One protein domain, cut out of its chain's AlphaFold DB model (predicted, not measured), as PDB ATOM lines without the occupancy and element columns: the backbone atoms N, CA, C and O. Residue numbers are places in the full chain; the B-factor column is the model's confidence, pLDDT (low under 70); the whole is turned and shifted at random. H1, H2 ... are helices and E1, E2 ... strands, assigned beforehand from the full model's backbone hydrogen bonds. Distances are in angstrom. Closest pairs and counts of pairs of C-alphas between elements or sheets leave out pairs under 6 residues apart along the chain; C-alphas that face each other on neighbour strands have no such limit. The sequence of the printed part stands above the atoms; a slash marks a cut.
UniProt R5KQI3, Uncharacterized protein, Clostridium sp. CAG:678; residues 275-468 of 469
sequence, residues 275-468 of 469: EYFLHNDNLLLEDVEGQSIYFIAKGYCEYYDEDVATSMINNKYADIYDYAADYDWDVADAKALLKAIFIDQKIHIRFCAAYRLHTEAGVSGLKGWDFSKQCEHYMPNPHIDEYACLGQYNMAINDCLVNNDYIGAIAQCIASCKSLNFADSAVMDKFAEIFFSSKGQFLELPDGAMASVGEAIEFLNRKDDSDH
ATOM      1  N   GLU A 275     278.292 302.790 234.224       89.56
ATOM      2  CA  GLU A 275     277.623 302.901 232.922       89.56
ATOM      3  C   GLU A 275     277.099 301.541 232.448       89.56
ATOM      4  O   GLU A 275     275.967 301.454 231.974       89.56
ATOM      5  N   TYR A 276     277.876 300.470 232.631       93.19
ATOM      6  CA  TYR A 276     277.461 299.123 232.253       93.19
ATOM      7  C   TYR A 276     276.264 298.617 233.067       93.19
ATOM      8  O   TYR A 276     275.315 298.101 232.482       93.19
ATOM      9  N   PHE A 277     276.257 298.807 234.392       94.06
ATOM     10  CA  PHE A 277     275.097 298.469 235.228       94.06
ATOM     11  C   PHE A 277     273.863 299.317 234.891       94.06
ATOM     12  O   PHE A 277     272.749 298.805 234.936       94.06
ATOM     13  N   LEU A 278     274.041 300.594 234.535       92.62
ATOM     14  CA  LEU A 278     272.935 301.493 234.186       92.62
ATOM     15  C   LEU A 278     272.283 301.166 232.835       92.62
ATOM     16  O   LEU A 278     271.106 301.466 232.654       92.62
ATOM     17  N   HIS A 279     273.026 300.574 231.895       92.50
ATOM     18  CA  HIS A 279     272.548 300.304 230.532       92.50
ATOM     19  C   HIS A 279     272.294 298.820 230.237       92.50
ATOM     20  O   HIS A 279     271.920 298.484 229.113       92.50
ATOM     21  N   ASN A 280     272.507 297.924 231.203       94.25
ATOM     22  CA  ASN A 280     272.311 296.490 231.016       94.25
ATOM     23  C   ASN A 280     271.167 295.962 231.886       94.25
ATOM     24  O   ASN A 280     271.345 295.680 233.070       94.25
ATOM     25  N   ASP A 281     270.012 295.737 231.258       92.94
ATOM     26  CA  ASP A 281     268.798 295.246 231.922       92.94
ATOM     27  C   ASP A 281     268.947 293.847 232.546       92.94
ATOM     28  O   ASP A 281     268.110 293.444 233.352       92.94
ATOM     29  N   ASN A 282     270.006 293.100 232.210       96.12
ATOM     30  CA  ASN A 282     270.305 291.786 232.788       96.12
ATOM     31  C   ASN A 282     271.022 291.865 234.143       96.12
ATOM     32  O   ASN A 282     271.359 290.826 234.708       96.12
ATOM     33  N   LEU A 283     271.297 293.065 234.657       96.88
ATOM     34  CA  LEU A 283     272.019 293.261 235.907       96.88
ATOM     35  C   LEU A 283     271.184 294.037 236.917       96.88
ATOM     36  O   LEU A 283     270.460 294.968 236.580       96.88
ATOM     37  N   LEU A 284     271.328 293.660 238.182       95.50
ATOM     38  CA  LEU A 284     270.839 294.416 239.326       95.50
ATOM     39  C   LEU A 284     271.985 294.555 240.319       95.50
ATOM     40  O   LEU A 284     272.519 293.555 240.793       95.50
ATOM     41  N   LEU A 285     272.376 295.791 240.613       94.88
ATOM     42  CA  LEU A 285     273.353 296.070 241.656       94.88
ATOM     43  C   LEU A 285     272.664 295.976 243.021       94.88
ATOM     44  O   LEU A 285     271.674 296.671 243.245       94.88
ATOM     45  N   GLU A 286     273.187 295.140 243.916       94.12
ATOM     46  CA  GLU A 286     272.623 294.940 245.258       94.12
ATOM     47  C   GLU A 286     273.413 295.723 246.309       94.12
ATOM     48  O   GLU A 286     272.820 296.459 247.096       94.12
ATOM     49  N   ASP A 287     274.747 295.618 246.302       93.56
ATOM     50  CA  ASP A 287     275.602 296.327 247.258       93.56
ATOM     51  C   ASP A 287     277.045 296.505 246.752       93.56
ATOM     52  O   ASP A 287     277.521 295.775 245.876       93.56
ATOM     53  N   VAL A 288     277.765 297.472 247.323       93.06
ATOM     54  CA  VAL A 288     279.195 297.702 247.090       93.06
ATOM     55  C   VAL A 288     279.895 297.931 248.427       93.06
ATOM     56  O   VAL A 288     279.755 298.982 249.051       93.06
ATOM     57  N   GLU A 289     280.736 296.976 248.826       90.69
ATOM     58  CA  GLU A 289     281.502 297.037 250.072       90.69
ATOM     59  C   GLU A 289     283.006 296.950 249.791       90.69
ATOM     60  O   GLU A 289     283.542 295.906 249.406       90.69
ATOM     61  N   GLY A 290     283.719 298.056 250.014       88.44
ATOM     62  CA  GLY A 290     285.170 298.123 249.828       88.44
ATOM     63  C   GLY A 290     285.589 297.795 248.392       88.44
ATOM     64  O   GLY A 290     285.432 298.621 247.498       88.44
ATOM     65  N   GLN A 291     286.154 296.602 248.191       87.88
ATOM     66  CA  GLN A 291     286.613 296.083 246.893       87.88
ATOM     67  C   GLN A 291     285.675 295.027 246.277       87.88
ATOM     68  O   GLN A 291     286.020 294.429 245.251       87.88
ATOM     69  N   SER A 292     284.521 294.780 246.906       93.19
ATOM     70  CA  SER A 292     283.528 293.794 246.475       93.19
ATOM     71  C   SER A 292     282.277 294.459 245.915       93.19
ATOM     72  O   SER A 292     281.728 295.375 246.524       93.19
ATOM     73  N   ILE A 293     281.807 293.944 244.781       94.56
ATOM     74  CA  ILE A 293     280.526 294.294 244.167       94.56
ATOM     75  C   ILE A 293     279.609 293.078 244.289       94.56
ATOM     76  O   ILE A 293     279.966 291.987 243.834       94.56
ATOM     77  N   TYR A 294     278.439 293.273 244.891       96.12
ATOM     78  CA  TYR A 294     277.379 292.279 245.002       96.12
ATOM     79  C   TYR A 294     276.278 292.624 244.008       96.12
ATOM     80  O   TYR A 294     275.762 293.743 243.994       96.12
ATOM     81  N   PHE A 295     275.936 291.674 243.149       96.88
ATOM     82  CA  PHE A 295     274.948 291.901 242.104       96.88
ATOM     83  C   PHE A 295     274.230 290.618 241.713       96.88
ATOM     84  O   PHE A 295     274.736 289.511 241.898       96.88
ATOM     85  N   ILE A 296     273.054 290.786 241.124       97.75
ATOM     86  CA  ILE A 296     272.279 289.713 240.516       97.75
ATOM     87  C   ILE A 296     272.416 289.841 239.002       97.75
ATOM     88  O   ILE A 296     272.209 290.918 238.441       97.75
ATOM     89  N   ALA A 297     272.751 288.737 238.342       97.38
ATOM     90  CA  ALA A 297     272.547 288.604 236.909       97.38
ATOM     91  C   ALA A 297     271.219 287.891 236.653       97.38
ATOM     92  O   ALA A 297     270.815 287.020 237.427       97.38
ATOM     93  N   LYS A 298     270.546 288.259 235.568       97.00
ATOM     94  CA  LYS A 298     269.275 287.670 235.155       97.00
ATOM     95  C   LYS A 298     269.184 287.555 233.635       97.00
ATOM     96  O   LYS A 298     269.864 288.278 232.916       97.00
ATOM     97  N   GLY A 299     268.370 286.632 233.138       96.44
ATOM     98  CA  GLY A 299     268.157 286.435 231.703       96.44
ATOM     99  C   GLY A 299     267.486 285.101 231.398       96.44
ATOM    100  O   GLY A 299     267.112 284.380 232.316       96.44
ATOM    101  N   TYR A 300     267.323 284.754 230.123       97.31
ATOM    102  CA  TYR A 300     266.749 283.460 229.748       97.31
ATOM    103  C   TYR A 300     267.755 282.319 229.898       97.31
ATOM    104  O   TYR A 300     268.952 282.504 229.685       97.31
ATOM    105  N   CYS A 301     267.268 281.126 230.236       96.25
ATOM    106  CA  CYS A 301     268.044 279.898 230.114       96.25
ATOM    107  C   CYS A 301     268.333 279.630 228.626       96.25
ATOM    108  O   CYS A 301     267.462 279.165 227.897       96.25
ATOM    109  N   GLU A 302     269.551 279.945 228.184       94.00
ATOM    110  CA  GLU A 302     269.970 279.933 226.772       94.00
ATOM    111  C   GLU A 302     271.128 278.962 226.510       94.00
ATOM    112  O   GLU A 302     271.291 278.486 225.389       94.00
ATOM    113  N   TYR A 303     271.953 278.666 227.521       94.19
ATOM    114  CA  TYR A 303     273.180 277.890 227.333       94.19
ATOM    115  C   TYR A 303     273.047 276.489 227.925       94.19
ATOM    116  O   TYR A 303     273.314 276.265 229.106       94.19
ATOM    117  N   TYR A 304     272.651 275.543 227.082       94.00
ATOM    118  CA  TYR A 304     272.583 274.117 227.382       94.00
ATOM    119  C   TYR A 304     272.852 273.298 226.112       94.00
ATOM    120  O   TYR A 304     272.786 273.816 224.998       94.00
ATOM    121  N   ASP A 305     273.179 272.019 226.276       93.94
ATOM    122  CA  ASP A 305     273.362 271.092 225.158       93.94
ATOM    123  C   ASP A 305     271.998 270.518 224.733       93.94
ATOM    124  O   ASP A 305     271.374 269.757 225.479       93.94
ATOM    125  N   GLU A 306     271.516 270.922 223.555       93.75
ATOM    126  CA  GLU A 306     270.207 270.527 223.020       93.75
ATOM    127  C   GLU A 306     270.114 269.018 222.742       93.75
ATOM    128  O   GLU A 306     269.056 268.424 222.967       93.75
ATOM    129  N   ASP A 307     271.203 268.368 222.319       95.00
ATOM    130  CA  ASP A 307     271.220 266.928 222.044       95.00
ATOM    131  C   ASP A 307     271.073 266.134 223.349       95.00
ATOM    132  O   ASP A 307     270.288 265.180 223.437       95.00
ATOM    133  N   VAL A 308     271.787 266.559 224.396       92.69
ATOM    134  CA  VAL A 308     271.685 265.957 225.733       92.69
ATOM    135  C   VAL A 308     270.299 266.204 226.330       92.69
ATOM    136  O   VAL A 308     269.675 265.257 226.820       92.69
ATOM    137  N   ALA A 309     269.779 267.432 226.232       92.94
ATOM    138  CA  ALA A 309     268.430 267.769 226.682       92.94
ATOM    139  C   ALA A 309     267.372 266.922 225.955       92.94
ATOM    140  O   ALA A 309     266.519 266.302 226.590       92.94
ATOM    141  N   THR A 310     267.474 266.803 224.630       94.06
ATOM    142  CA  THR A 310     266.576 265.994 223.795       94.06
ATOM    143  C   THR A 310     266.610 264.522 224.190       94.06
ATOM    144  O   THR A 310     265.558 263.883 224.302       94.06
ATOM    145  N   SER A 311     267.802 263.966 224.419       92.38
ATOM    146  CA  SER A 311     267.971 262.586 224.873       92.38
ATOM    147  C   SER A 311     267.310 262.358 226.238       92.38
ATOM    148  O   SER A 311     266.525 261.418 226.399       92.38
ATOM    149  N   MET A 312     267.564 263.249 227.202       91.31
ATOM    150  CA  MET A 312     267.023 263.154 228.559       91.31
ATOM    151  C   MET A 312     265.498 263.307 228.579       91.31
ATOM    152  O   MET A 312     264.805 262.459 229.134       91.31
ATOM    153  N   ILE A 313     264.954 264.315 227.893       93.12
ATOM    154  CA  ILE A 313     263.508 264.564 227.808       93.12
ATOM    155  C   ILE A 313     262.793 263.411 227.087       93.12
ATOM    156  O   ILE A 313     261.686 263.010 227.458       93.12
ATOM    157  N   ASN A 314     263.390 262.813 226.054       90.81
ATOM    158  CA  ASN A 314     262.745 261.696 225.367       90.81
ATOM    159  C   ASN A 314     262.763 260.389 226.174       90.81
ATOM    160  O   ASN A 314     261.867 259.559 225.965       90.81
ATOM    161  N   ASN A 315     263.691 260.228 227.120       89.31
ATOM    162  CA  ASN A 315     263.742 259.082 228.020       89.31
ATOM    163  C   ASN A 315     262.629 259.146 229.079       89.31
ATOM    164  O   ASN A 315     262.722 259.864 230.063       89.31
ATOM    165  N   LYS A 316     261.591 258.322 228.917       78.31
ATOM    166  CA  LYS A 316     260.450 258.237 229.851       78.31
ATOM    167  C   LYS A 316     260.797 257.743 231.268       78.31
ATOM    168  O   LYS A 316     259.911 257.719 232.108       78.31
ATOM    169  N   TYR A 317     262.028 257.281 231.487       81.06
ATOM    170  CA  TYR A 317     262.544 256.832 232.784       81.06
ATOM    171  C   TYR A 317     263.579 257.811 233.362       81.06
ATOM    172  O   TYR A 317     264.408 257.402 234.163       81.06
ATOM    173  N   ALA A 318     263.635 259.050 232.868       84.38
ATOM    174  CA  ALA A 318     264.510 260.068 233.436       84.38
ATOM    175  C   ALA A 318     263.950 260.572 234.775       84.38
ATOM    176  O   ALA A 318     262.759 260.872 234.853       84.38
ATOM    177  N   ASP A 319     264.829 260.738 235.765       84.56
ATOM    178  CA  ASP A 319     264.490 261.114 237.149       84.56
ATOM    179  C   ASP A 319     263.679 262.423 237.239       84.56
ATOM    180  O   ASP A 319     262.829 262.581 238.109       84.56
ATOM    181  N   ILE A 320     263.840 263.339 236.274       88.56
ATOM    182  CA  ILE A 320     263.036 264.572 236.164       88.56
ATOM    183  C   ILE A 320     261.516 264.316 236.147       88.56
ATOM    184  O   ILE A 320     260.746 265.166 236.593       88.56
ATOM    185  N   TYR A 321     261.071 263.157 235.650       91.50
ATOM    186  CA  TYR A 321     259.656 262.782 235.629       91.50
ATOM    187  C   TYR A 321     259.163 262.200 236.953       91.50
ATOM    188  O   TYR A 321     257.971 262.320 237.238       91.50
ATOM    189  N   ASP A 322     260.053 261.627 237.764       89.44
ATOM    190  CA  ASP A 322     259.707 261.198 239.118       89.44
ATOM    191  C   ASP A 322     259.385 262.432 239.973       89.44
ATOM    192  O   ASP A 322     258.351 262.464 240.632       89.44
ATOM    193  N   TYR A 323     260.165 263.512 239.835       89.75
ATOM    194  CA  TYR A 323     259.853 264.802 240.462       89.75
ATOM    195  C   TYR A 323     258.520 265.390 239.988       89.75
ATOM    196  O   TYR A 323     257.751 265.892 240.800       89.75
ATOM    197  N   ALA A 324     258.213 265.330 238.689       89.88
ATOM    198  CA  ALA A 324     256.916 265.792 238.193       89.88
ATOM    199  C   ALA A 324     255.757 265.031 238.870       89.88
ATOM    200  O   ALA A 324     254.814 265.655 239.359       89.88
ATOM    201  N   ALA A 325     255.866 263.702 238.956       88.94
ATOM    202  CA  ALA A 325     254.868 262.855 239.601       88.94
ATOM    203  C   ALA A 325     254.770 263.091 241.119       88.94
ATOM    204  O   ALA A 325     253.662 263.109 241.654       88.94
ATOM    205  N   ASP A 326     255.893 263.327 241.805       90.25
ATOM    206  CA  ASP A 326     255.940 263.643 243.242       90.25
ATOM    207  C   ASP A 326     255.200 264.946 243.592       90.25
ATOM    208  O   ASP A 326     254.733 265.115 244.721       90.25
ATOM    209  N   TYR A 327     255.060 265.854 242.621       88.50
ATOM    210  CA  TYR A 327     254.280 267.090 242.734       88.50
ATOM    211  C   TYR A 327     252.917 267.017 242.020       88.50
ATOM    212  O   TYR A 327     252.338 268.056 241.702       88.50
ATOM    213  N   ASP A 328     252.387 265.806 241.809       89.69
ATOM    214  CA  ASP A 328     251.064 265.519 241.233       89.69
ATOM    215  C   ASP A 328     250.858 266.013 239.780       89.69
ATOM    216  O   ASP A 328     249.722 266.217 239.341       89.69
ATOM    217  N   TRP A 329     251.933 266.181 238.999       91.69
ATOM    218  CA  TRP A 329     251.842 266.508 237.570       91.69
ATOM    219  C   TRP A 329     251.738 265.252 236.698       91.69
ATOM    220  O   TRP A 329     252.432 264.257 236.924       91.69
ATOM    221  N   ASP A 330     250.914 265.305 235.645       92.56
ATOM    222  CA  ASP A 330     250.888 264.243 234.638       92.56
ATOM    223  C   ASP A 330     252.212 264.212 233.854       92.56
ATOM    224  O   ASP A 330     252.723 265.234 233.389       92.56
ATOM    225  N   VAL A 331     252.788 263.018 233.700       90.62
ATOM    226  CA  VAL A 331     254.100 262.835 233.061       90.62
ATOM    227  C   VAL A 331     254.072 263.224 231.577       90.62
ATOM    228  O   VAL A 331     255.087 263.686 231.048       90.62
ATOM    229  N   ALA A 332     252.945 263.042 230.882       91.38
ATOM    230  CA  ALA A 332     252.817 263.448 229.486       91.38
ATOM    231  C   ALA A 332     252.777 264.976 229.361       91.38
ATOM    232  O   ALA A 332     253.498 265.517 228.518       91.38
ATOM    233  N   ASP A 333     252.038 265.657 230.242       93.94
ATOM    234  CA  ASP A 333     251.993 267.123 230.314       93.94
ATOM    235  C   ASP A 333     253.373 267.712 230.660       93.94
ATOM    236  O   ASP A 333     253.873 268.607 229.972       93.94
ATOM    237  N   ALA A 334     254.051 267.157 231.670       93.50
ATOM    238  CA  ALA A 334     255.401 267.568 232.054       93.50
ATOM    239  C   ALA A 334     256.399 267.385 230.898       93.50
ATOM    240  O   ALA A 334     257.218 268.264 230.619       93.50
ATOM    241  N   LYS A 335     256.306 266.265 230.169       94.56
ATOM    242  CA  LYS A 335     257.122 266.016 228.976       94.56
ATOM    243  C   LYS A 335     256.822 267.009 227.858       94.56
ATOM    244  O   LYS A 335     257.761 267.473 227.212       94.56
ATOM    245  N   ALA A 336     255.553 267.326 227.609       94.81
ATOM    246  CA  ALA A 336     255.160 268.311 226.605       94.81
ATOM    247  C   ALA A 336     255.718 269.702 226.943       94.81
ATOM    248  O   ALA A 336     256.310 270.344 226.075       94.81
ATOM    249  N   LEU A 337     255.638 270.119 228.210       96.06
ATOM    250  CA  LEU A 337     256.202 271.385 228.674       96.06
ATOM    251  C   LEU A 337     257.729 271.436 228.530       96.06
ATOM    252  O   LEU A 337     258.260 272.390 227.966       96.06
ATOM    253  N   LEU A 338     258.449 270.404 228.979       95.81
ATOM    254  CA  LEU A 338     259.910 270.354 228.848       95.81
ATOM    255  C   LEU A 338     260.351 270.388 227.377       95.81
ATOM    256  O   LEU A 338     261.324 271.065 227.045       95.81
ATOM    257  N   LYS A 339     259.615 269.720 226.475       95.56
ATOM    258  CA  LYS A 339     259.842 269.835 225.026       95.56
ATOM    259  C   LYS A 339     259.591 271.251 224.516       95.56
ATOM    260  O   LYS A 339     260.418 271.763 223.767       95.56
ATOM    261  N   ALA A 340     258.492 271.880 224.935       96.38
ATOM    262  CA  ALA A 340     258.148 273.244 224.546       96.38
ATOM    263  C   ALA A 340     259.225 274.260 224.963       96.38
ATOM    264  O   ALA A 340     259.451 275.235 224.247       96.38
ATOM    265  N   ILE A 341     259.894 274.013 226.093       96.44
ATOM    266  CA  ILE A 341     260.958 274.868 226.620       96.44
ATOM    267  C   ILE A 341     262.294 274.610 225.922       96.44
ATOM    268  O   ILE A 341     262.887 275.531 225.368       96.44
ATOM    269  N   PHE A 342     262.786 273.370 225.954       95.88
ATOM    270  CA  PHE A 342     264.190 273.093 225.634       95.88
ATOM    271  C   PHE A 342     264.437 272.650 224.190       95.88
ATOM    272  O   PHE A 342     265.556 272.815 223.707       95.88
ATOM    273  N   ILE A 343     263.424 272.104 223.507       94.06
ATOM    274  CA  ILE A 343     263.549 271.582 222.135       94.06
ATOM    275  C   ILE A 343     262.869 272.532 221.150       94.06
ATOM    276  O   ILE A 343     263.496 273.053 220.237       94.06
ATOM    277  N   ASP A 344     261.584 272.807 221.365       93.56
ATOM    278  CA  ASP A 344     260.812 273.683 220.482       93.56
ATOM    279  C   ASP A 344     261.108 275.171 220.729       93.56
ATOM    280  O   ASP A 344     260.772 276.000 219.884       93.56
ATOM    281  N   GLN A 345     261.672 275.503 221.900       91.31
ATOM    282  CA  GLN A 345     262.024 276.862 222.332       91.31
ATOM    283  C   GLN A 345     260.870 277.870 222.181       91.31
ATOM    284  O   GLN A 345     261.069 279.029 221.827       91.31
ATOM    285  N   LYS A 346     259.634 277.419 222.433       93.88
ATOM    286  CA  LYS A 346     258.413 278.244 222.393       93.88
ATOM    287  C   LYS A 346     258.134 278.932 223.726       93.88
ATOM    288  O   LYS A 346     257.427 279.933 223.753       93.88
ATOM    289  N   ILE A 347     258.612 278.345 224.819       96.81
ATOM    290  CA  ILE A 347     258.452 278.855 226.179       96.81
ATOM    291  C   ILE A 347     259.850 279.063 226.747       96.81
ATOM    292  O   ILE A 347     260.700 278.185 226.622       96.81
ATOM    293  N   HIS A 348     260.100 280.201 227.384       97.19
ATOM    294  CA  HIS A 348     261.427 280.516 227.912       97.19
ATOM    295  C   HIS A 348     261.425 280.547 229.434       97.19
ATOM    296  O   HIS A 348     260.579 281.187 230.054       97.19
ATOM    297  N   ILE A 349     262.404 279.883 230.050       97.50
ATOM    298  CA  ILE A 349     262.643 280.010 231.489       97.50
ATOM    299  C   ILE A 349     263.484 281.259 231.726       97.50
ATOM    300  O   ILE A 349     264.550 281.417 231.131       97.50
ATOM    301  N   ARG A 350     263.036 282.115 232.640       97.44
ATOM    302  CA  ARG A 350     263.813 283.243 233.151       97.44
ATOM    303  C   ARG A 350     264.621 282.810 234.377       97.44
ATOM    304  O   ARG A 350     264.041 282.384 235.369       97.44
ATOM    305  N   PHE A 351     265.946 282.934 234.322       96.88
ATOM    306  CA  PHE A 351     266.883 282.644 235.412       96.88
ATOM    307  C   PHE A 351     267.458 283.892 236.074       96.88
ATOM    308  O   PHE A 351     267.737 284.884 235.403       96.88
ATOM    309  N   CYS A 352     267.697 283.809 237.381       97.38
ATOM    310  CA  CYS A 352     268.488 284.774 238.140       97.38
ATOM    311  C   CYS A 352     269.568 284.076 238.981       97.38
ATOM    312  O   CYS A 352     269.421 282.925 239.389       97.38
ATOM    313  N   ALA A 353     270.681 284.763 239.228       97.62
ATOM    314  CA  ALA A 353     271.781 284.260 240.046       97.62
ATOM    315  C   ALA A 353     272.537 285.418 240.701       97.62
ATOM    316  O   ALA A 353     272.786 286.439 240.058       97.62
ATOM    317  N   ALA A 354     272.919 285.252 241.966       97.81
ATOM    318  CA  ALA A 354     273.640 286.263 242.730       97.81
ATOM    319  C   ALA A 354     275.149 285.983 242.760       97.81
ATOM    320  O   ALA A 354     275.591 284.840 242.913       97.81
ATOM    321  N   TYR A 355     275.944 287.043 242.636       97.25
ATOM    322  CA  TYR A 355     277.397 286.981 242.547       97.25
ATOM    323  C   TYR A 355     278.055 288.019 243.449       97.25
ATOM    324  O   TYR A 355     277.548 289.124 243.640       97.25
ATOM    325  N   ARG A 356     279.250 287.676 243.934       95.38
ATOM    326  CA  ARG A 356     280.214 288.623 244.498       95.38
ATOM    327  C   ARG A 356     281.445 288.673 243.607       95.38
ATOM    328  O   ARG A 356     282.146 287.670 243.477       95.38
ATOM    329  N   LEU A 357     281.744 289.841 243.052       94.12
ATOM    330  CA  LEU A 357     282.981 290.108 242.321       94.12
ATOM    331  C   LEU A 357     283.925 290.913 243.214       94.12
ATOM    332  O   LEU A 357     283.614 292.042 243.581       94.12
ATOM    333  N   HIS A 358     285.073 290.337 243.563       90.44
ATOM    334  CA  HIS A 358     286.129 291.019 244.301       90.44
ATOM    335  C   HIS A 358     287.272 291.357 243.349       90.44
ATOM    336  O   HIS A 358     287.897 290.460 242.781       90.44
ATOM    337  N   THR A 359     287.585 292.645 243.221       78.62
ATOM    338  CA  THR A 359     288.568 293.153 242.242       78.62
ATOM    339  C   THR A 359     289.948 292.486 242.340       78.62
ATOM    340  O   THR A 359     290.591 292.295 241.314       78.62
ATOM    341  N   GLU A 360     290.373 292.065 243.539       78.56
ATOM    342  CA  GLU A 360     291.655 291.362 243.760       78.56
ATOM    343  C   GLU A 360     291.557 289.852 244.071       78.56
ATOM    344  O   GLU A 360     292.577 289.167 244.089       78.56
ATOM    345  N   ALA A 361     290.365 289.313 244.357       81.00
ATOM    346  CA  ALA A 361     290.218 287.964 244.934       81.00
ATOM    347  C   ALA A 361     289.335 287.022 244.102       81.00
ATOM    348  O   ALA A 361     289.096 285.885 244.513       81.00
ATOM    349  N   GLY A 362     288.866 287.478 242.940       87.50
ATOM    350  CA  GLY A 362     288.068 286.671 242.025       87.50
ATOM    351  C   GLY A 362     286.562 286.840 242.218       87.50
ATOM    352  O   GLY A 362     286.079 287.755 242.890       87.50
ATOM    353  N   VAL A 363     285.810 285.926 241.613       92.56
ATOM    354  CA  VAL A 363     284.345 285.886 241.658       92.56
ATOM    355  C   VAL A 363     283.844 284.726 242.519       92.56
ATOM    356  O   VAL A 363     284.510 283.704 242.687       92.56
ATOM    357  N   SER A 364     282.651 284.857 243.085       93.88
ATOM    358  CA  SER A 364     281.956 283.762 243.764       93.88
ATOM    359  C   SER A 364     280.460 283.824 243.481       93.88
ATOM    360  O   SER A 364     279.876 284.907 243.510       93.88
ATOM    361  N   GLY A 365     279.847 282.668 243.230       94.94
ATOM    362  CA  GLY A 365     278.394 282.519 243.275       94.94
ATOM    363  C   GLY A 365     277.899 282.552 244.722       94.94
ATOM    364  O   GLY A 365     278.592 282.067 245.621       94.94
ATOM    365  N   LEU A 366     276.732 283.140 244.958       95.69
ATOM    366  CA  LEU A 366     276.137 283.260 246.287       95.69
ATOM    367  C   LEU A 366     274.963 282.290 246.408       95.69
ATOM    368  O   LEU A 366     274.080 282.287 245.556       95.69
ATOM    369  N   LYS A 367     274.992 281.460 247.457       94.69
ATOM    370  CA  LYS A 367     273.974 280.433 247.709       94.69
ATOM    371  C   LYS A 367     272.803 280.976 248.509       94.69
ATOM    372  O   LYS A 367     273.038 281.758 249.434       94.69
ATOM    373  N   GLY A 368     271.607 280.455 248.244       91.50
ATOM    374  CA  GLY A 368     270.383 280.758 248.983       91.50
ATOM    375  C   GLY A 368     270.163 282.259 249.135       91.50
ATOM    376  O   GLY A 368     269.881 282.728 250.241       91.50
ATOM    377  N   TRP A 369     270.411 283.012 248.062       94.06
ATOM    378  CA  TRP A 369     270.356 284.467 248.107       94.06
ATOM    379  C   TRP A 369     268.909 284.943 248.265       94.06
ATOM    380  O   TRP A 369     267.988 284.393 247.663       94.06
ATOM    381  N   ASP A 370     268.699 285.989 249.066       92.38
ATOM    382  CA  ASP A 370     267.376 286.600 249.221       92.38
ATOM    383  C   ASP A 370     267.113 287.544 248.039       92.38
ATOM    384  O   ASP A 370     267.505 288.713 248.040       92.38
ATOM    385  N   PHE A 371     266.534 287.006 246.963       92.56
ATOM    386  CA  PHE A 371     266.307 287.752 245.727       92.56
ATOM    387  C   PHE A 371     265.259 288.859 245.909       92.56
ATOM    388  O   PHE A 371     264.155 288.642 246.410       92.56
ATOM    389  N   SER A 372     265.582 290.061 245.425       87.31
ATOM    390  CA  SER A 372     264.678 291.209 245.494       87.31
ATOM    391  C   SER A 372     263.434 291.029 244.610       87.31
ATOM    392  O   SER A 372     263.406 290.224 243.678       87.31
ATOM    393  N   LYS A 373     262.390 291.842 244.844       88.38
ATOM    394  CA  LYS A 373     261.134 291.813 244.057       88.38
ATOM    395  C   LYS A 373     261.337 291.954 242.544       88.38
ATOM    396  O   LYS A 373     260.494 291.529 241.768       88.38
ATOM    397  N   GLN A 374     262.452 292.539 242.110       89.31
ATOM    398  CA  GLN A 374     262.778 292.676 240.687       89.31
ATOM    399  C   GLN A 374     263.074 291.330 240.003       89.31
ATOM    400  O   GLN A 374     263.111 291.265 238.772       89.31
ATOM    401  N   CYS A 375     263.255 290.270 240.792       93.06
ATOM    402  CA  CYS A 375     263.453 288.893 240.358       93.06
ATOM    403  C   CYS A 375     262.221 288.002 240.608       93.06
ATOM    404  O   CYS A 375     262.333 286.792 240.472       93.06
ATOM    405  N   GLU A 376     261.049 288.560 240.943       91.75
ATOM    406  CA  GLU A 376     259.820 287.787 241.234       91.75
ATOM    407  C   GLU A 376     259.415 286.837 240.092       91.75
ATOM    408  O   GLU A 376     258.909 285.743 240.331       91.75
ATOM    409  N   HIS A 377     259.694 287.239 238.849       95.31
ATOM    410  CA  HIS A 377     259.416 286.465 237.637       95.31
ATOM    411  C   HIS A 377     260.625 285.682 237.105       95.31
ATOM    412  O   HIS A 377     260.725 285.420 235.905       95.31
ATOM    413  N   TYR A 378     261.575 285.358 237.980       96.31
ATOM    414  CA  TYR A 378     262.782 284.610 237.654       96.31
ATOM    415  C   TYR A 378     262.937 283.428 238.610       96.31
ATOM    416  O   TYR A 378     262.667 283.525 239.805       96.31
ATOM    417  N   MET A 379     263.396 282.304 238.078       96.06
ATOM    418  CA  MET A 379     263.774 281.134 238.853       96.06
ATOM    419  C   MET A 379     265.263 281.226 239.226       96.06
ATOM    420  O   MET A 379     266.083 281.491 238.344       96.06
ATOM    421  N   PRO A 380     265.654 280.989 240.489       95.75
ATOM    422  CA  PRO A 380     267.064 280.906 240.853       95.75
ATOM    423  C   PRO A 380     267.786 279.819 240.048       95.75
ATOM    424  O   PRO A 380     267.301 278.691 239.932       95.75
ATOM    425  N   ASN A 381     268.946 280.149 239.477       96.06
ATOM    426  CA  ASN A 381     269.747 279.179 238.739       96.06
ATOM    427  C   ASN A 381     270.305 278.128 239.721       96.06
ATOM    428  O   ASN A 381     271.061 278.496 240.629       96.06
ATOM    429  N   PRO A 382     270.021 276.827 239.520       93.56
ATOM    430  CA  PRO A 382     270.403 275.776 240.462       93.56
ATOM    431  C   PRO A 382     271.924 275.607 240.607       93.56
ATOM    432  O   PRO A 382     272.394 275.272 241.690       93.56
ATOM    433  N   HIS A 383     272.729 275.894 239.575       92.88
ATOM    434  CA  HIS A 383     274.197 275.839 239.690       92.88
ATOM    435  C   HIS A 383     274.722 276.830 240.727       92.88
ATOM    436  O   HIS A 383     275.611 276.511 241.520       92.88
ATOM    437  N   ILE A 384     274.181 278.045 240.725       95.06
ATOM    438  CA  ILE A 384     274.702 279.140 241.541       95.06
ATOM    439  C   ILE A 384     274.034 279.163 242.908       95.06
ATOM    440  O   ILE A 384     274.735 279.150 243.916       95.06
ATOM    441  N   ASP A 385     272.706 279.149 242.945       95.06
ATOM    442  CA  ASP A 385     271.963 279.365 244.183       95.06
ATOM    443  C   ASP A 385     272.035 278.156 245.135       95.06
ATOM    444  O   ASP A 385     272.128 278.329 246.347       95.06
ATOM    445  N   GLU A 386     272.113 276.927 244.613       93.50
ATOM    446  CA  GLU A 386     272.296 275.728 245.449       93.50
ATOM    447  C   GLU A 386     273.787 275.410 245.653       93.50
ATOM    448  O   GLU A 386     274.276 275.180 246.768       93.50
ATOM    449  N   TYR A 387     274.566 275.404 244.567       91.88
ATOM    450  CA  TYR A 387     275.927 274.866 244.599       91.88
ATOM    451  C   TYR A 387     277.036 275.921 244.653       91.88
ATOM    452  O   TYR A 387     278.155 275.561 245.022       91.88
ATOM    453  N   ALA A 388     276.750 277.208 244.410       93.06
ATOM    454  CA  ALA A 388     277.751 278.256 244.144       93.06
ATOM    455  C   ALA A 388     278.781 277.833 243.083       93.06
ATOM    456  O   ALA A 388     279.956 278.209 243.132       93.06
ATOM    457  N   CYS A 389     278.349 277.007 242.132       92.62
ATOM    458  CA  CYS A 389     279.206 276.410 241.130       92.62
ATOM    459  C   CYS A 389     279.251 277.293 239.886       92.62
ATOM    460  O   CYS A 389     278.307 277.355 239.110       92.62
ATOM    461  N   LEU A 390     280.391 277.943 239.665       90.25
ATOM    462  CA  LEU A 390     280.665 278.689 238.434       90.25
ATOM    463  C   LEU A 390     281.148 277.780 237.288       90.25
ATOM    464  O   LEU A 390     281.336 278.243 236.166       90.25
ATOM    465  N   GLY A 391     281.412 276.499 237.569       87.19
ATOM    466  CA  GLY A 391     281.909 275.534 236.591       87.19
ATOM    467  C   GLY A 391     283.102 276.062 235.787       87.19
ATOM    468  O   GLY A 391     284.077 276.576 236.340       87.19
ATOM    469  N   GLN A 392     283.006 275.952 234.462       86.38
ATOM    470  CA  GLN A 392     284.034 276.424 233.530       86.38
ATOM    471  C   GLN A 392     284.102 277.958 233.429       86.38
ATOM    472  O   GLN A 392     285.164 278.490 233.099       86.38
ATOM    473  N   TYR A 393     283.031 278.681 233.781       92.06
ATOM    474  CA  TYR A 393     283.016 280.147 233.746       92.06
ATOM    475  C   TYR A 393     283.985 280.762 234.757       92.06
ATOM    476  O   TYR A 393     284.493 281.850 234.517       92.06
ATOM    477  N   ASN A 394     284.320 280.063 235.850       91.56
ATOM    478  CA  ASN A 394     285.261 280.575 236.851       91.56
ATOM    479  C   ASN A 394     286.625 280.948 236.240       91.56
ATOM    480  O   ASN A 394     287.204 281.973 236.583       91.56
ATOM    481  N   MET A 395     287.135 280.130 235.313       91.25
ATOM    482  CA  MET A 395     288.413 280.403 234.647       91.25
ATOM    483  C   MET A 395     288.316 281.653 233.771       91.25
ATOM    484  O   MET A 395     289.111 282.569 233.941       91.25
ATOM    485  N   ALA A 396     287.286 281.728 232.922       93.62
ATOM    486  CA  ALA A 396     287.065 282.874 232.043       93.62
ATOM    487  C   ALA A 396     286.867 284.183 232.828       93.62
ATOM    488  O   ALA A 396     287.421 285.216 232.459       93.62
ATOM    489  N   ILE A 397     286.128 284.139 233.943       92.50
ATOM    490  CA  ILE A 397     285.916 285.313 234.798       92.50
ATOM    491  C   ILE A 397     287.237 285.757 235.442       92.50
ATOM    492  O   ILE A 397     287.548 286.947 235.445       92.50
ATOM    493  N   ASN A 398     288.039 284.822 235.960       89.19
ATOM    494  CA  ASN A 398     289.328 285.163 236.567       89.19
ATOM    495  C   ASN A 398     290.340 285.687 235.536       89.19
ATOM    496  O   ASN A 398     291.085 286.612 235.852       89.19
ATOM    497  N   ASP A 399     290.333 285.172 234.304       91.44
ATOM    498  CA  ASP A 399     291.169 285.693 233.217       91.44
ATOM    499  C   ASP A 399     290.805 287.147 232.874       91.44
ATOM    500  O   ASP A 399     291.694 287.986 232.705       91.44
ATOM    501  N   CYS A 400     289.512 287.484 232.834       91.19
ATOM    502  CA  CYS A 400     289.059 288.871 232.696       91.19
ATOM    503  C   CYS A 400     289.572 289.748 233.853       91.19
ATOM    504  O   CYS A 400     290.139 290.817 233.618       91.19
ATOM    505  N   LEU A 401     289.458 289.275 235.099       89.38
ATOM    506  CA  LEU A 401     289.907 290.016 236.284       89.38
ATOM    507  C   LEU A 401     291.420 290.273 236.300       89.38
ATOM    508  O   LEU A 401     291.841 291.391 236.592       89.38
ATOM    509  N   VAL A 402     292.244 289.288 235.925       86.56
ATOM    510  CA  VAL A 402     293.710 289.444 235.817       86.56
ATOM    511  C   VAL A 402     294.091 290.523 234.799       86.56
ATOM    512  O   VAL A 402     295.074 291.240 234.989       86.56
ATOM    513  N   ASN A 403     293.301 290.671 233.736       85.25
ATOM    514  CA  ASN A 403     293.517 291.678 232.701       85.25
ATOM    515  C   ASN A 403     292.867 293.040 233.018       85.25
ATOM    516  O   ASN A 403     292.925 293.944 232.186       85.25
ATOM    517  N   ASN A 404     292.299 293.218 234.219       85.00
ATOM    518  CA  ASN A 404     291.512 294.390 234.628       85.00
ATOM    519  C   ASN A 404     290.284 294.661 233.734       85.00
ATOM    520  O   ASN A 404     289.809 295.793 233.652       85.00
ATOM    521  N   ASP A 405     289.761 293.625 233.075       89.62
ATOM    522  CA  ASP A 405     288.535 293.674 232.278       89.62
ATOM    523  C   ASP A 405     287.326 293.322 233.157       89.62
ATOM    524  O   ASP A 405     286.787 292.212 233.139       89.62
ATOM    525  N   TYR A 406     286.913 294.276 233.995       90.50
ATOM    526  CA  TYR A 406     285.793 294.074 234.919       90.50
ATOM    527  C   TYR A 406     284.451 293.906 234.193       90.50
ATOM    528  O   TYR A 406     283.589 293.169 234.671       90.50
ATOM    529  N   ILE A 407     284.277 294.543 233.030       93.31
ATOM    530  CA  ILE A 407     283.058 294.421 232.221       93.31
ATOM    531  C   ILE A 407     282.945 293.017 231.637       93.31
ATOM    532  O   ILE A 407     281.894 292.384 231.771       93.31
ATOM    533  N   GLY A 408     284.032 292.490 231.067       94.06
ATOM    534  CA  GLY A 408     284.101 291.111 230.596       94.06
ATOM    535  C   GLY A 408     283.815 290.108 231.712       94.06
ATOM    536  O   GLY A 408     283.013 289.193 231.523       94.06
ATOM    537  N   ALA A 409     284.374 290.326 232.907       94.56
ATOM    538  CA  ALA A 409     284.118 289.479 234.071       94.56
ATOM    539  C   ALA A 409     282.623 289.442 234.452       94.56
ATOM    540  O   ALA A 409     282.055 288.366 234.634       94.56
ATOM    541  N   ILE A 410     281.958 290.603 234.509       95.75
ATOM    542  CA  ILE A 410     280.516 290.696 234.799       95.75
ATOM    543  C   ILE A 410     279.685 290.056 233.674       95.75
ATOM    544  O   ILE A 410     278.716 289.347 233.950       95.75
ATOM    545  N   ALA A 411     280.065 290.246 232.408       95.62
ATOM    546  CA  ALA A 411     279.386 289.627 231.270       95.62
ATOM    547  C   ALA A 411     279.439 288.089 231.321       95.62
ATOM    548  O   ALA A 411     278.447 287.424 231.021       95.62
ATOM    549  N   GLN A 412     280.558 287.515 231.772       96.25
ATOM    550  CA  GLN A 412     280.675 286.071 231.988       96.25
ATOM    551  C   GLN A 412     279.793 285.571 233.146       96.25
ATOM    552  O   GLN A 412     279.260 284.467 233.062       96.25
ATOM    553  N   CYS A 413     279.539 286.381 234.183       96.50
ATOM    554  CA  CYS A 413     278.541 286.049 235.212       96.50
ATOM    555  C   CYS A 413     277.112 286.011 234.644       96.50
ATOM    556  O   CYS A 413     276.327 285.134 235.009       96.50
ATOM    557  N   ILE A 414     276.772 286.911 233.711       96.81
ATOM    558  CA  ILE A 414     275.492 286.844 232.983       96.81
ATOM    559  C   ILE A 414     275.427 285.544 232.176       96.81
ATOM    560  O   ILE A 414     274.423 284.840 232.239       96.81
ATOM    561  N   ALA A 415     276.501 285.183 231.467       96.00
ATOM    562  CA  ALA A 415     276.539 283.933 230.713       96.00
ATOM    563  C   ALA A 415     276.367 282.700 231.617       96.00
ATOM    564  O   ALA A 415     275.528 281.846 231.344       96.00
ATOM    565  N   SER A 416     277.070 282.662 232.752       96.19
ATOM    566  CA  SER A 416     276.911 281.621 233.771       96.19
ATOM    567  C   SER A 416     275.465 281.527 234.274       96.19
ATOM    568  O   SER A 416     274.918 280.430 234.363       96.19
ATOM    569  N   CYS A 417     274.808 282.664 234.540       96.44
ATOM    570  CA  CYS A 417     273.412 282.713 234.992       96.44
ATOM    571  C   CYS A 417     272.435 282.097 233.983       96.44
ATOM    572  O   CYS A 417     271.423 281.522 234.377       96.44
ATOM    573  N   LYS A 418     272.724 282.220 232.689       95.94
ATOM    574  CA  LYS A 418     271.882 281.726 231.595       95.94
ATOM    575  C   LYS A 418     272.130 280.251 231.255       95.94
ATOM    576  O   LYS A 418     271.550 279.749 230.293       95.94
ATOM    577  N   SER A 419     273.005 279.570 231.998       94.62
ATOM    578  CA  SER A 419     273.425 278.203 231.690       94.62
ATOM    579  C   SER A 419     272.728 277.131 232.528       94.62
ATOM    580  O   SER A 419     272.449 277.330 233.712       94.62
ATOM    581  N   LEU A 420     272.479 275.975 231.909       93.94
ATOM    582  CA  LEU A 420     271.957 274.765 232.544       93.94
ATOM    583  C   LEU A 420     272.672 273.541 231.960       93.94
ATOM    584  O   LEU A 420     272.888 273.459 230.754       93.94
ATOM    585  N   ASN A 421     273.045 272.575 232.804       91.06
ATOM    586  CA  ASN A 421     273.785 271.394 232.357       91.06
ATOM    587  C   ASN A 421     272.968 270.117 232.580       91.06
ATOM    588  O   ASN A 421     272.970 269.572 233.680       91.06
ATOM    589  N   PHE A 422     272.343 269.610 231.515       89.69
ATOM    590  CA  PHE A 422     271.552 268.374 231.544       89.69
ATOM    591  C   PHE A 422     272.367 267.111 231.868       89.69
ATOM    592  O   PHE A 422     271.790 266.094 232.242       89.69
ATOM    593  N   ALA A 423     273.696 267.152 231.735       87.38
ATOM    594  CA  ALA A 423     274.561 266.022 232.072       87.38
ATOM    595  C   ALA A 423     274.946 265.968 233.564       87.38
ATOM    596  O   ALA A 423     275.527 264.973 234.000       87.38
ATOM    597  N   ASP A 424     274.666 267.020 234.339       89.31
ATOM    598  CA  ASP A 424     274.946 267.069 235.775       89.31
ATOM    599  C   ASP A 424     273.698 266.654 236.560       89.31
ATOM    600  O   ASP A 424     272.765 267.442 236.730       89.31
ATOM    601  N   SER A 425     273.669 265.399 237.018       87.19
ATOM    602  CA  SER A 425     272.490 264.827 237.677       87.19
ATOM    603  C   SER A 425     272.096 265.597 238.936       87.19
ATOM    604  O   SER A 425     270.920 265.865 239.124       87.19
ATOM    605  N   ALA A 426     273.059 266.043 239.752       88.75
ATOM    606  CA  ALA A 426     272.755 266.771 240.986       88.75
ATOM    607  C   ALA A 426     272.080 268.121 240.697       88.75
ATOM    608  O   ALA A 426     271.131 268.519 241.371       88.75
ATOM    609  N   VAL A 427     272.544 268.814 239.656       90.38
ATOM    610  CA  VAL A 427     271.955 270.088 239.235       90.38
ATOM    611  C   VAL A 427     270.585 269.881 238.603       90.38
ATOM    612  O   VAL A 427     269.686 270.681 238.854       90.38
ATOM    613  N   MET A 428     270.406 268.821 237.813       92.69
ATOM    614  CA  MET A 428     269.118 268.507 237.194       92.69
ATOM    615  C   MET A 428     268.068 268.028 238.198       92.69
ATOM    616  O   MET A 428     266.909 268.409 238.056       92.69
ATOM    617  N   ASP A 429     268.464 267.285 239.231       91.81
ATOM    618  CA  ASP A 429     267.592 266.914 240.350       91.81
ATOM    619  C   ASP A 429     267.088 268.175 241.058       91.81
ATOM    620  O   ASP A 429     265.886 268.360 241.255       91.81
ATOM    621  N   LYS A 430     268.001 269.108 241.363       93.00
ATOM    622  CA  LYS A 430     267.636 270.376 242.000       93.00
ATOM    623  C   LYS A 430     266.796 271.267 241.090       93.00
ATOM    624  O   LYS A 430     265.848 271.899 241.554       93.00
ATOM    625  N   PHE A 431     267.124 271.316 239.801       95.06
ATOM    626  CA  PHE A 431     266.315 272.001 238.799       95.06
ATOM    627  C   PHE A 431     264.886 271.455 238.807       95.06
ATOM    628  O   PHE A 431     263.957 272.241 238.931       95.06
ATOM    629  N   ALA A 432     264.713 270.134 238.715       93.94
ATOM    630  CA  ALA A 432     263.408 269.485 238.672       93.94
ATOM    631  C   ALA A 432     262.599 269.746 239.949       93.94
ATOM    632  O   ALA A 432     261.427 270.117 239.868       93.94
ATOM    633  N   GLU A 433     263.242 269.631 241.115       92.44
ATOM    634  CA  GLU A 433     262.643 269.944 242.411       92.44
ATOM    635  C   GLU A 433     262.121 271.389 242.445       92.44
ATOM    636  O   GLU A 433     260.947 271.616 242.733       92.44
ATOM    637  N   ILE A 434     262.961 272.378 242.111       92.38
ATOM    638  CA  ILE A 434     262.569 273.798 242.109       92.38
ATOM    639  C   ILE A 434     261.484 274.053 241.059       92.38
ATOM    640  O   ILE A 434     260.499 274.732 241.342       92.38
ATOM    641  N   PHE A 435     261.646 273.505 239.857       95.31
ATOM    642  CA  PHE A 435     260.769 273.749 238.722       95.31
ATOM    643  C   PHE A 435     259.342 273.266 238.996       95.31
ATOM    644  O   PHE A 435     258.408 274.056 238.893       95.31
ATOM    645  N   PHE A 436     259.164 272.002 239.401       94.75
ATOM    646  CA  PHE A 436     257.833 271.409 239.583       94.75
ATOM    647  C   PHE A 436     257.166 271.756 240.918       94.75
ATOM    648  O   PHE A 436     255.934 271.748 240.993       94.75
ATOM    649  N   SER A 437     257.941 272.091 241.956       91.75
ATOM    650  CA  SER A 437     257.389 272.517 243.252       91.75
ATOM    651  C   SER A 437     256.989 273.994 243.294       91.75
ATOM    652  O   SER A 437     256.185 274.400 244.142       91.75
ATOM    653  N   SER A 438     257.557 274.817 242.408       88.31
ATOM    654  CA  SER A 438     257.377 276.263 242.446       88.31
ATOM    655  C   SER A 438     255.995 276.693 241.958       88.31
ATOM    656  O   SER A 438     255.472 276.233 240.946       88.31
ATOM    657  N   LYS A 439     255.422 277.660 242.677       86.38
ATOM    658  CA  LYS A 439     254.208 278.392 242.277       86.38
ATOM    659  C   LYS A 439     254.525 279.744 241.633       86.38
ATOM    660  O   LYS A 439     253.608 280.509 241.349       86.38
ATOM    661  N   GLY A 440     255.809 280.066 241.470       90.69
ATOM    662  CA  GLY A 440     256.259 281.313 240.863       90.69
ATOM    663  C   GLY A 440     255.991 281.347 239.360       90.69
ATOM    664  O   GLY A 440     255.926 280.309 238.706       90.69
ATOM    665  N   GLN A 441     255.859 282.553 238.813       95.62
ATOM    666  CA  GLN A 441     255.649 282.771 237.382       95.62
ATOM    667  C   GLN A 441     256.970 283.141 236.705       95.62
ATOM    668  O   GLN A 441     257.303 284.320 236.606       95.62
ATOM    669  N   PHE A 442     257.731 282.139 236.271       96.38
ATOM    670  CA  PHE A 442     259.068 282.300 235.678       96.38
ATOM    671  C   PHE A 442     259.172 281.752 234.245       96.38
ATOM    672  O   PHE A 442     260.251 281.787 233.648       96.38
ATOM    673  N   LEU A 443     258.063 281.253 233.691       97.69
ATOM    674  CA  LEU A 443     257.954 280.821 232.302       97.69
ATOM    675  C   LEU A 443     257.351 281.942 231.467       97.69
ATOM    676  O   LEU A 443     256.284 282.443 231.796       97.69
ATOM    677  N   GLU A 444     258.008 282.324 230.385       97.31
ATOM    678  CA  GLU A 444     257.459 283.266 229.418       97.31
ATOM    679  C   GLU A 444     256.848 282.513 228.243       97.31
ATOM    680  O   GLU A 444     257.521 281.727 227.572       97.31
ATOM    681  N   LEU A 445     255.556 282.743 228.023       96.44
ATOM    682  CA  LEU A 445     254.786 282.167 226.928       96.44
ATOM    683  C   LEU A 445     255.068 282.903 225.601       96.44
ATOM    684  O   LEU A 445     255.580 284.024 225.614       96.44
ATOM    685  N   PRO A 446     254.688 282.336 224.435       93.19
ATOM    686  CA  PRO A 446     254.923 282.966 223.128       93.19
ATOM    687  C   PRO A 446     254.311 284.365 222.942       93.19
ATOM    688  O   PRO A 446     254.696 285.086 222.023       93.19
ATOM    689  N   ASP A 447     253.319 284.729 223.755       91.19
ATOM    690  CA  ASP A 447     252.666 286.041 223.756       91.19
ATOM    691  C   ASP A 447     253.314 287.045 224.732       91.19
ATOM    692  O   ASP A 447     252.862 288.189 224.823       91.19
ATOM    693  N   GLY A 448     254.380 286.638 225.432       91.69
ATOM    694  CA  GLY A 448     255.108 287.431 226.423       91.69
ATOM    695  C   GLY A 448     254.501 287.399 227.829       91.69
ATOM    696  O   GLY A 448     255.000 288.090 228.722       91.69
ATOM    697  N   ALA A 449     253.424 286.638 228.058       94.56
ATOM    698  CA  ALA A 449     252.846 286.492 229.389       94.56
ATOM    699  C   ALA A 449     253.735 285.623 230.291       94.56
ATOM    700  O   ALA A 449     254.260 284.592 229.863       94.56
ATOM    701  N   MET A 450     253.870 286.022 231.559       96.19
ATOM    702  CA  MET A 450     254.538 285.214 232.580       96.19
ATOM    703  C   MET A 450     253.565 284.190 233.164       96.19
ATOM    704  O   MET A 450     252.446 284.535 233.540       96.19
ATOM    705  N   ALA A 451     254.019 282.949 233.274       96.25
ATOM    706  CA  ALA A 451     253.241 281.802 233.698       96.25
ATOM    707  C   ALA A 451     254.023 280.952 234.707       96.25
ATOM    708  O   ALA A 451     255.256 280.870 234.692       96.25
ATOM    709  N   SER A 452     253.281 280.314 235.601       96.19
ATOM    710  CA  SER A 452     253.734 279.170 236.390       96.19
ATOM    711  C   SER A 452     253.723 277.892 235.545       96.19
ATOM    712  O   SER A 452     253.172 277.866 234.443       96.19
ATOM    713  N   VAL A 453     254.295 276.802 236.069       95.31
ATOM    714  CA  VAL A 453     254.275 275.482 235.406       95.31
ATOM    715  C   VAL A 453     252.851 275.048 235.047       95.31
ATOM    716  O   VAL A 453     252.604 274.646 233.912       95.31
ATOM    717  N   GLY A 454     251.900 275.200 235.974       93.38
ATOM    718  CA  GLY A 454     250.501 274.835 235.734       93.38
ATOM    719  C   GLY A 454     249.840 275.669 234.639       93.38
ATOM    720  O   GLY A 454     249.212 275.119 233.738       93.38
ATOM    721  N   GLU A 455     250.032 276.989 234.668       95.12
ATOM    722  CA  GLU A 455     249.488 277.896 233.648       95.12
ATOM    723  C   GLU A 455     250.083 277.616 232.257       95.12
ATOM    724  O   GLU A 455     249.372 277.682 231.252       95.12
ATOM    725  N   ALA A 456     251.368 277.255 232.186       95.19
ATOM    726  CA  ALA A 456     252.027 276.891 230.936       95.19
ATOM    727  C   ALA A 456     251.523 275.551 230.369       95.19
ATOM    728  O   ALA A 456     251.315 275.444 229.161       95.19
ATOM    729  N   ILE A 457     251.277 274.549 231.220       94.00
ATOM    730  CA  ILE A 457     250.660 273.275 230.807       94.00
ATOM    731  C   ILE A 457     249.239 273.513 230.287       94.00
ATOM    732  O   ILE A 457     248.897 273.054 229.199       94.00
ATOM    733  N   GLU A 458     248.421 274.292 231.004       93.12
ATOM    734  CA  GLU A 458     247.077 274.646 230.535       93.12
ATOM    735  C   GLU A 458     247.103 275.345 229.171       93.12
ATOM    736  O   GLU A 458     246.244 275.093 228.323       93.12
ATOM    737  N   PHE A 459     248.084 276.222 228.945       93.00
ATOM    738  CA  PHE A 459     248.265 276.900 227.666       93.00
ATOM    739  C   PHE A 459     248.579 275.922 226.525       93.00
ATOM    740  O   PHE A 459     248.015 276.064 225.438       93.00
ATOM    741  N   LEU A 460     249.445 274.931 226.760       92.50
ATOM    742  CA  LEU A 460     249.778 273.907 225.764       92.50
ATOM    743  C   LEU A 460     248.562 273.031 225.437       92.50
ATOM    744  O   LEU A 460     248.232 272.867 224.263       92.50
ATOM    745  N   ASN A 461     247.831 272.582 226.460       88.38
ATOM    746  CA  ASN A 461     246.674 271.702 226.287       88.38
ATOM    747  C   ASN A 461     245.522 272.385 225.525       88.38
ATOM    748  O   ASN A 461     244.885 271.767 224.679       88.38
ATOM    749  N   ARG A 462     245.297 273.692 225.733       82.56
ATOM    750  CA  ARG A 462     244.295 274.462 224.962       82.56
ATOM    751  C   ARG A 462     244.654 274.624 223.482       82.56
ATOM    752  O   ARG A 462     243.763 274.876 222.674       82.56
ATOM    753  N   LYS A 463     245.939 274.545 223.130       64.81
ATOM    754  CA  LYS A 463     246.415 274.698 221.750       64.81
ATOM    755  C   LYS A 463     246.235 273.409 220.948       64.81
ATOM    756  O   LYS A 463     245.756 273.481 219.818       64.81
ATOM    757  N   ASP A 464     246.515 272.261 221.563       58.44
ATOM    758  CA  ASP A 464     246.315 270.941 220.947       58.44
ATOM    759  C   ASP A 464     244.828 270.650 220.656       58.44
ATOM    760  O   ASP A 464     244.512 270.027 219.643       58.44
ATOM    761  N   ASP A 465     243.902 271.187 221.460       51.81
ATOM    762  CA  ASP A 465     242.456 271.102 221.189       51.81
ATOM    763  C   ASP A 465     242.007 271.964 219.988       51.81
ATOM    764  O   ASP A 465     241.010 271.649 219.342       51.81
ATOM    765  N   SER A 466     242.736 273.039 219.651       48.62
ATOM    766  CA  SER A 466     242.396 273.945 218.536       48.62
ATOM    767  C   SER A 466     242.961 273.527 217.171       48.62
ATOM    768  O   SER A 466     242.457 273.984 216.149       48.62
ATOM    769  N   ASP A 467     243.964 272.641 217.144       48.09
ATOM    770  CA  ASP A 467     244.555 272.068 215.920       48.09
ATOM    771  C   ASP A 467     243.882 270.728 215.506       48.09
ATOM    772  O   ASP A 467     244.291 270.071 214.539       48.09
ATOM    773  N   HIS A 468     242.838 270.306 216.233       42.91
ATOM    774  CA  HIS A 468     242.065 269.077 215.999       42.91
ATOM    775  C   HIS A 468     240.564 269.291 215.687       42.91
ATOM    776  O   HIS A 468     239.841 268.303 215.520       42.91
TER     777      HIS A 468
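Overview. This is residues 275 to 468 of the 469 residues of an uncharacterized protein of Clostridium sp. CAG:678 (UniProt R5KQI3). Picture an elongated domain with two lobes, one a twisted four-stranded sheet with the helical hairpin H6 and H7 packed side by side over one face, the other a group of helices, H2, H3, H4, H8 and H9. The longest strand, E3, reaches toward this second lobe, short H5 is on the sheet's other face and touches H8, and residues 462 to 468 stick out at the far end. The printed part has 194 residues, with nine named helices and four named strands in the order H1 E1 E2 H2 H3 H4 E3 E4 H5 H6 H7 H8 H9. The sheet runs E1 E2 E3 E4, all antiparallel, and the class is mixed, helices and strands. The whole is compact, with a radius of gyration of the C-alphas of 17.6 A, and spans 59 by 30 by 25 A, only just elongated.

Along the chain. Find C-alpha 275 at (277.623, 302.901, 232.922), where H1 begins; it ends at residue 279. Next come E1, residues 283 to 289, 17.5 A long, and E2, residues 292 to 300, 25.8 A. H2 is residues 306 to 314, H3 residues 320 to 326, and H4 residues 331 to 342, 16.2 A. E3 runs 31.4 A through residues 348 to 358, from C-alpha 348 at (261.427, 280.516, 227.912) to C-alpha 358 at (286.129, 291.019, 244.301). After it look for E4, residues 362 to 365, H5, residues 382 to 385, and H6, residues 393 to 402, 14.3 A. H7, residues 406 to 417, is 16.8 A long, H8, residues 425 to 437, 17.8 A, and H9, residues 453 to 464, 17.1 A, ending at C-alpha 464 at (246.315, 270.941, 220.947).

Arrangement. Begin at H1, which only grazes the sheet with residues 276 to 278; the closest C-alphas of H1 and E1 are those of Phe 277 and Leu 283, 6.1 A apart. E1 and E2 form a hairpin, with N 284 and O 296 at 2.9 A. E2 and E3 are antiparallel, with N 297 and O 353 at 2.9 A. E3 and E4 form another hairpin, with N 356 and O 364 at 2.9 A. H6 and H7 form two layers with the sheet, helices on one face of it. These two touch at a shallow tilt of 7 degrees, opposite ways, their closest C-alphas, Ile 397 and Ala 409, 4.6 A apart. H5 is on the opposite face, over none of the strands, and touches H8 at the C-alphas of Pro 382 and Phe 431, 5.8 A. H8 touches H3 at a steep tilt of 40 degrees, the same way, with Ala 432 and Ile 320 closest, C-alphas 5.5 A apart. H4 is the hub: it touches H2 at a shallow tilt of 8 degrees, C-alphas 335 and 313 closest at 6.7 A; H3 with residues 331 to 335 alone, C-alphas 331 and 321 closest at 6.1 A; and H9, about perpendicular at 88 degrees, C-alphas 337 and 457 closest at 6.2 A. H2 and H9 are apart. In the helices other than H5, every O i to N i+4 pair is within hydrogen-bond range; H5 is too short for such a pair.

Size, cuts and confidence. The C-alphas of Gly 290 and His 468 are the two farthest apart, 62.0 A. The printed part has no cut. Two links are long, E4 to H5 and H8 to H9. In the second, residues 443 to 444 pair antiparallel with residues 348 to 349 of E3. The mean pLDDT of the printed part is 91.4; residues 463 to 468 are under 70.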